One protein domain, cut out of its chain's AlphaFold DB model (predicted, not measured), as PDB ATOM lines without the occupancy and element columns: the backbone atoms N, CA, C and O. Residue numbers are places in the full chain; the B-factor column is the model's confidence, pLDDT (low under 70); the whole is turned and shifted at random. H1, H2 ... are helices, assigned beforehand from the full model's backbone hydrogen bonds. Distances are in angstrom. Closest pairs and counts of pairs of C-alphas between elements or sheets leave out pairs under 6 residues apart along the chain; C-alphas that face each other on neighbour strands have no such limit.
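What this domain is: This is residues 118 to 171 of the 296 residues of the protein "Putative type III effector protein" of Xanthomonas translucens pv. arrhenatheri LMG 727 (UniProt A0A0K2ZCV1). The model is a long helical hairpin: H2, the longest helix, and H1 run opposite ways and meet toward the free ends, while they spread apart toward the link that joins them. Residues 134 to 143 and 145 to 151 stick out at that linked end. The printed part has 54 residues with two named helices, H1 then H2, and no named strand; its class is all helix. It is loose, with a radius of gyration of the C-alphas of 13.2 A, and a rod spanning 39 by 19 by 14 A.

How they stand to each other: H2, residues 146 to 170, touches H1, residues 118 to 138, with its residues 160 to 168 alone, and H1 touches it with residues 121 to 129 alone. Their closest C-alphas, those of Ser 125 and Gln 164, are 6.3 A apart. Their lines stand at a shallow tilt of 33 degrees, only just short of steep. In H1 and H2 every O i to N i+4 pair is within hydrogen-bond range.

Where its parts are: H2 is 35.9 A from first to last C-alpha; C-alpha 146 is at (60.531, 22.153, -39.550) and C-alpha 170 is at (31.540, 33.102, -57.710). H1 is 30.6 A long and begins with C-alpha 118 at (39.887, 37.585, -65.954).

The domain as a whole: The C-alphas of Ala 118 and Glu 143, the two farthest apart, are 39.8 A from each other. The printed part has no cut, and the link from H1 to H2, 7 residues, is short. The mean pLDDT of the printed part is 73.9; residue 121 and residues 140 to 141, 143 to 144 and 165 to 171 are under 70.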
ATOM      1  N   ALA A 118      38.748  38.402 -66.358       72.25
ATOM      2  CA  ALA A 118      39.887  37.585 -65.954       72.25
ATOM      3  C   ALA A 118      40.911  38.375 -65.122       72.25
ATOM      4  O   ALA A 118      41.321  37.910 -64.063       72.25
ATOM      5  N   GLU A 119      41.262  39.594 -65.538       76.31
ATOM      6  CA  GLU A 119      42.159  40.467 -64.767       76.31
ATOM      7  C   GLU A 119      41.550  40.828 -63.412       76.31
ATOM      8  O   GLU A 119      42.233  40.775 -62.391       76.31
ATOM      9  N   ARG A 120      40.240  41.107 -63.369       72.00
ATOM     10  CA  ARG A 120      39.543  41.376 -62.103       72.00
ATOM     11  C   ARG A 120      39.567  40.175 -61.157       72.00
ATOM     12  O   ARG A 120      39.737  40.360 -59.955       72.00
ATOM     13  N   ARG A 121      39.452  38.949 -61.678       69.56
ATOM     14  CA  ARG A 121      39.578  37.705 -60.891       69.56
ATOM     15  C   ARG A 121      40.973  37.511 -60.324       69.56
ATOM     16  O   ARG A 121      41.092  37.187 -59.147       69.56
ATOM     17  N   LEU A 122      42.007  37.742 -61.124       77.12
ATOM     18  CA  LEU A 122      43.389  37.635 -60.661       77.12
ATOM     19  C   LEU A 122      43.673  38.648 -59.548       77.12
ATOM     20  O   LEU A 122      44.107  38.258 -58.469       77.12
ATOM     21  N   VAL A 123      43.301  39.914 -59.751       78.56
ATOM     22  CA  VAL A 123      43.486  40.974 -58.746       78.56
ATOM     23  C   VAL A 123      42.713  40.677 -57.454       78.56
ATOM     24  O   VAL A 123      43.239  40.887 -56.359       78.56
ATOM     25  N   ALA A 124      41.483  40.162 -57.552       73.31
ATOM     26  CA  ALA A 124      40.696  39.765 -56.384       73.31
ATOM     27  C   ALA A 124      41.331  38.578 -55.634       73.31
ATOM     28  O   ALA A 124      41.455  38.621 -54.409       73.31
ATOM     29  N   SER A 125      41.783  37.551 -56.361       75.31
ATOM     30  CA  SER A 125      42.486  36.388 -55.802       75.31
ATOM     31  C   SER A 125      43.768  36.816 -55.081       75.31
ATOM     32  O   SER A 125      43.966  36.480 -53.914       75.31
ATOM     33  N   ASP A 126      44.593  37.648 -55.716       81.31
ATOM     34  CA  ASP A 126      45.854  38.129 -55.146       81.31
ATOM     35  C   ASP A 126      45.637  38.977 -53.890       81.31
ATOM     36  O   ASP A 126      46.351  38.816 -52.895       81.31
ATOM     37  N   ARG A 127      44.601  39.824 -53.888       81.25
ATOM     38  CA  ARG A 127      44.210  40.604 -52.709       81.25
ATOM     39  C   ARG A 127      43.826  39.700 -51.536       81.25
ATOM     40  O   ARG A 127      44.286  39.939 -50.421       81.25
ATOM     41  N   LEU A 128      43.010  38.671 -51.767       74.62
ATOM     42  CA  LEU A 128      42.574  37.745 -50.714       74.62
ATOM     43  C   LEU A 128      43.740  36.919 -50.163       74.62
ATOM     44  O   LEU A 128      43.875  36.770 -48.948       74.62
ATOM     45  N   LYS A 129      44.637  36.448 -51.035       79.69
ATOM     46  CA  LYS A 129      45.864  35.750 -50.624       79.69
ATOM     47  C   LYS A 129      46.761  36.651 -49.776       79.69
ATOM     48  O   LYS A 129      47.311  36.213 -48.765       79.69
ATOM     49  N   ALA A 130      46.898  37.923 -50.151       79.50
ATOM     50  CA  ALA A 130      47.664  38.894 -49.375       79.50
ATOM     51  C   ALA A 130      47.053  39.136 -47.984       79.50
ATOM     52  O   ALA A 130      47.795  39.191 -47.003       79.50
ATOM     53  N   GLN A 131      45.722  39.213 -47.880       78.69
ATOM     54  CA  GLN A 131      45.019  39.339 -46.597       78.69
ATOM     55  C   GLN A 131      45.243  38.117 -45.702       78.69
ATOM     56  O   GLN A 131      45.646  38.272 -44.551       78.69
ATOM     57  N   LEU A 132      45.092  36.904 -46.244       77.12
ATOM     58  CA  LEU A 132      45.313  35.662 -45.499       77.12
ATOM     59  C   LEU A 132      46.742  35.574 -44.942       77.12
ATOM     60  O   LEU A 132      46.941  35.252 -43.771       77.12
ATOM     61  N   ARG A 133      47.744  35.943 -45.748       81.50
ATOM     62  CA  ARG A 133      49.146  35.985 -45.302       81.50
ATOM     63  C   ARG A 133      49.400  37.078 -44.266       81.50
ATOM     64  O   ARG A 133      50.193  36.867 -43.352       81.50
ATOM     65  N   ALA A 134      48.754  38.237 -44.389       77.69
ATOM     66  CA  ALA A 134      48.871  39.308 -43.405       77.69
ATOM     67  C   ALA A 134      48.278  38.895 -42.050       77.69
ATOM     68  O   ALA A 134      48.890  39.155 -41.017       77.69
ATOM     69  N   ASP A 135      47.135  38.211 -42.041       75.31
ATOM     70  CA  ASP A 135      46.494  37.756 -40.807       75.31
ATOM     71  C   ASP A 135      47.220  36.579 -40.155       75.31
ATOM     72  O   ASP A 135      47.305  36.528 -38.928       75.31
ATOM     73  N   LEU A 136      47.818  35.682 -40.943       72.56
ATOM     74  CA  LEU A 136      48.707  34.644 -40.416       72.56
ATOM     75  C   LEU A 136      49.937  35.249 -39.729       72.56
ATOM     76  O   LEU A 136      50.282  34.825 -38.633       72.56
ATOM     77  N   LYS A 137      50.546  36.291 -40.311       78.06
ATOM     78  CA  LYS A 137      51.694  36.993 -39.704       78.06
ATOM     79  C   LYS A 137      51.352  37.731 -38.406       78.06
ATOM     80  O   LYS A 137      52.239  37.947 -37.589       78.06
ATOM     81  N   LYS A 138      50.093  38.139 -38.212       75.94
ATOM     82  CA  LYS A 138      49.635  38.780 -36.966       75.94
ATOM     83  C   LYS A 138      49.480  37.789 -35.812       75.94
ATOM     84  O   LYS A 138      49.409  38.218 -34.663       75.94
ATOM     85  N   ARG A 139      49.374  36.488 -36.092       70.12
ATOM     86  CA  ARG A 139      49.226  35.461 -35.059       70.12
ATOM     87  C   ARG A 139      50.606  35.062 -34.551       70.12
ATOM     88  O   ARG A 139      51.463  34.638 -35.316       70.12
ATOM     89  N   THR A 140      50.818  35.201 -33.249       60.94
ATOM     90  CA  THR A 140      52.022  34.708 -32.578       60.94
ATOM     91  C   THR A 140      51.933  33.197 -32.424       60.94
ATOM     92  O   THR A 140      51.109  32.701 -31.655       60.94
ATOM     93  N   PHE A 141      52.773  32.479 -33.163       64.06
ATOM     94  CA  PHE A 141      52.961  31.038 -33.023       64.06
ATOM     95  C   PHE A 141      54.187  30.738 -32.147       64.06
ATOM     96  O   PHE A 141      55.041  31.603 -31.948       64.06
ATOM     97  N   ALA A 142      54.242  29.525 -31.593       71.62
ATOM     98  CA  ALA A 142      55.436  29.014 -30.919       71.62
ATOM     99  C   ALA A 142      56.608  28.881 -31.913       71.62
ATOM    100  O   ALA A 142      56.401  28.981 -33.122       71.62
ATOM    101  N   GLU A 143      57.825  28.675 -31.400       68.56
ATOM    102  CA  GLU A 143      59.026  28.508 -32.226       68.56
ATOM    103  C   GLU A 143      58.783  27.432 -33.302       68.56
ATOM    104  O   GLU A 143      58.415  26.306 -32.950       68.56
ATOM    105  N   PRO A 144      58.901  27.785 -34.595       66.75
ATOM    106  CA  PRO A 144      58.487  26.906 -35.674       66.75
ATOM    107  C   PRO A 144      59.419  25.698 -35.744       66.75
ATOM    108  O   PRO A 144      60.631  25.833 -35.910       66.75
ATOM    109  N   SER A 145      58.857  24.497 -35.613       72.00
ATOM    110  CA  SER A 145      59.570  23.276 -35.987       72.00
ATOM    111  C   SER A 145      59.510  23.087 -37.508       72.00
ATOM    112  O   SER A 145      58.531  23.470 -38.146       72.00
ATOM    113  N   ASN A 146      60.517  22.439 -38.103       74.69
ATOM    114  CA  ASN A 146      60.531  22.153 -39.550       74.69
ATOM    115  C   ASN A 146      59.262  21.408 -40.027       74.69
ATOM    116  O   ASN A 146      58.822  21.569 -41.161       74.69
ATOM    117  N   GLU A 147      58.652  20.598 -39.156       75.44
ATOM    118  CA  GLU A 147      57.393  19.899 -39.444       75.44
ATOM    119  C   GLU A 147      56.188  20.854 -39.478       75.44
ATOM    120  O   GLU A 147      55.285  20.686 -40.296       75.44
ATOM    121  N   GLN A 148      56.176  21.881 -38.624       75.31
ATOM    122  CA  GLN A 148      55.134  22.910 -38.625       75.31
ATOM    123  C   GLN A 148      55.232  23.811 -39.854       75.31
ATOM    124  O   GLN A 148      54.199  24.185 -40.405       75.31
ATOM    125  N   GLU A 149      56.444  24.120 -40.315       76.81
ATOM    126  CA  GLU A 149      56.651  24.880 -41.551       76.81
ATOM    127  C   GLU A 149      56.143  24.105 -42.770       76.81
ATOM    128  O   GLU A 149      55.383  24.656 -43.564       76.81
ATOM    129  N   ALA A 150      56.451  22.807 -42.863       77.62
ATOM    130  CA  ALA A 150      55.949  21.951 -43.938       77.62
ATOM    131  C   ALA A 150      54.409  21.873 -43.954       77.62
ATOM    132  O   ALA A 150      53.785  22.036 -45.002       77.62
ATOM    133  N   LEU A 151      53.780  21.697 -42.786       74.44
ATOM    134  CA  LEU A 151      52.316  21.688 -42.665       74.44
ATOM    135  C   LEU A 151      51.693  23.056 -42.969       74.44
ATOM    136  O   LEU A 151      50.599  23.133 -43.530       74.44
ATOM    137  N   GLN A 152      52.371  24.146 -42.613       77.31
ATOM    138  CA  GLN A 152      51.919  25.495 -42.932       77.31
ATOM    139  C   GLN A 152      51.984  25.756 -44.438       77.31
ATOM    140  O   GLN A 152      51.064  26.362 -44.989       77.31
ATOM    141  N   GLU A 153      53.034  25.300 -45.115       78.38
ATOM    142  CA  GLU A 153      53.146  25.392 -46.570       78.38
ATOM    143  C   GLU A 153      52.064  24.570 -47.270       78.38
ATOM    144  O   GLU A 153      51.388  25.093 -48.157       78.38
ATOM    145  N   GLU A 154      51.828  23.332 -46.830       73.88
ATOM    146  CA  GLU A 154      50.753  22.482 -47.353       73.88
ATOM    147  C   GLU A 154      49.377  23.135 -47.147       73.88
ATOM    148  O   GLU A 154      48.563  23.216 -48.074       73.88
ATOM    149  N   TYR A 155      49.135  23.699 -45.960       77.88
ATOM    150  CA  TYR A 155      47.912  24.438 -45.669       77.88
ATOM    151  C   TYR A 155      47.763  25.684 -46.549       77.88
ATOM    152  O   TYR A 155      46.672  25.949 -47.056       77.88
ATOM    153  N   MET A 156      48.838  26.450 -46.761       81.38
ATOM    154  CA  MET A 156      48.799  27.638 -47.616       81.38
ATOM    155  C   MET A 156      48.536  27.274 -49.079       81.38
ATOM    156  O   MET A 156      47.755  27.959 -49.733       81.38
ATOM    157  N   GLN A 157      49.109  26.178 -49.579       78.19
ATOM    158  CA  GLN A 157      48.830  25.683 -50.929       78.19
ATOM    159  C   GLN A 157      47.368  25.249 -51.080       78.19
ATOM    160  O   GLN A 157      46.704  25.633 -52.045       78.19
ATOM    161  N   TRP A 158      46.839  24.509 -50.102       84.75
ATOM    162  CA  TRP A 158      45.426  24.134 -50.073       84.75
ATOM    163  C   TRP A 158      44.512  25.367 -50.025       84.75
ATOM    164  O   TRP A 158      43.536  25.450 -50.775       84.75
ATOM    165  N   ALA A 159      44.836  26.349 -49.181       72.56
ATOM    166  CA  ALA A 159      44.060  27.575 -49.037       72.56
ATOM    167  C   ALA A 159      44.070  28.407 -50.329       72.56
ATOM    168  O   ALA A 159      43.014  28.874 -50.759       72.56
ATOM    169  N   ASP A 160      45.229  28.537 -50.981       76.56
ATOM    170  CA  ASP A 160      45.386  29.253 -52.249       76.56
ATOM    171  C   ASP A 160      44.588  28.583 -53.379       76.56
ATOM    172  O   ASP A 160      43.886  29.276 -54.124       76.56
ATOM    173  N   ALA A 161      44.630  27.249 -53.478       73.94
ATOM    174  CA  ALA A 161      43.825  26.493 -54.439       73.94
ATOM    175  C   ALA A 161      42.325  26.695 -54.187       73.94
ATOM    176  O   ALA A 161      41.550  26.943 -55.113       73.94
ATOM    177  N   ARG A 162      41.908  26.674 -52.915       74.38
ATOM    178  CA  ARG A 162      40.497  26.811 -52.548       74.38
ATOM    179  C   ARG A 162      39.956  28.222 -52.753       74.38
ATOM    180  O   ARG A 162      38.781  28.381 -53.085       74.38
ATOM    181  N   LEU A 163      40.792  29.238 -52.560       72.94
ATOM    182  CA  LEU A 163      40.481  30.626 -52.893       72.94
ATOM    183  C   LEU A 163      40.311  30.797 -54.404       72.94
ATOM    184  O   LEU A 163      39.327  31.393 -54.836       72.94
ATOM    185  N   GLN A 164      41.210  30.214 -55.198       73.81
ATOM    186  CA  GLN A 164      41.145  30.286 -56.655       73.81
ATOM    187  C   GLN A 164      39.872  29.629 -57.207       73.81
ATOM    188  O   GLN A 164      39.117  30.278 -57.926       73.81
ATOM    189  N   GLU A 165      39.564  28.399 -56.778       67.44
ATOM    190  CA  GLU A 165      38.328  27.700 -57.160       67.44
ATOM    191  C   GLU A 165      37.066  28.518 -56.848       67.44
ATOM    192  O   GLU A 165      36.099  28.512 -57.611       67.44
ATOM    193  N   ARG A 166      37.055  29.245 -55.724       64.25
ATOM    194  CA  ARG A 166      35.912  30.080 -55.334       64.25
ATOM    195  C   ARG A 166      35.814  31.360 -56.150       64.25
ATOM    196  O   ARG A 166      34.707  31.729 -56.527       64.25
ATOM    197  N   VAL A 167      36.930  32.022 -56.443       68.31
ATOM    198  CA  VAL A 167      36.940  33.197 -57.329       68.31
ATOM    199  C   VAL A 167      36.476  32.810 -58.736       68.31
ATOM    200  O   VAL A 167      35.725  33.558 -59.368       68.31
ATOM    201  N   ASP A 168      36.842  31.617 -59.202       68.38
ATOM    202  CA  ASP A 168      36.396  31.095 -60.492       68.38
ATOM    203  C   ASP A 168      34.901  30.742 -60.505       68.38
ATOM    204  O   ASP A 168      34.217  31.022 -61.495       68.38
ATOM    205  N   ALA A 169      34.373  30.205 -59.398       63.94
ATOM    206  CA  ALA A 169      32.962  29.841 -59.258       63.94
ATOM    207  C   ALA A 169      32.017  31.036 -59.012       63.94
ATOM    208  O   ALA A 169      30.918  31.061 -59.563       63.94
ATOM    209  N   PHE A 170      32.418  32.018 -58.195       61.38
ATOM    210  CA  PHE A 170      31.540  33.102 -57.710       61.38
ATOM    211  C   PHE A 170      31.863  34.482 -58.282       61.38
ATOM    212  O   PHE A 170      31.052  35.401 -58.175       61.38
ATOM    213  N   GLY A 171      33.006  34.619 -58.948       63.41
ATOM    214  CA  GLY A 171      33.440  35.869 -59.549       63.41
ATOM    215  C   GLY A 171      34.206  36.788 -58.589       63.41
ATOM    216  O   GLY A 171      34.234  36.572 -57.378       63.41
TER     217      GLY A 171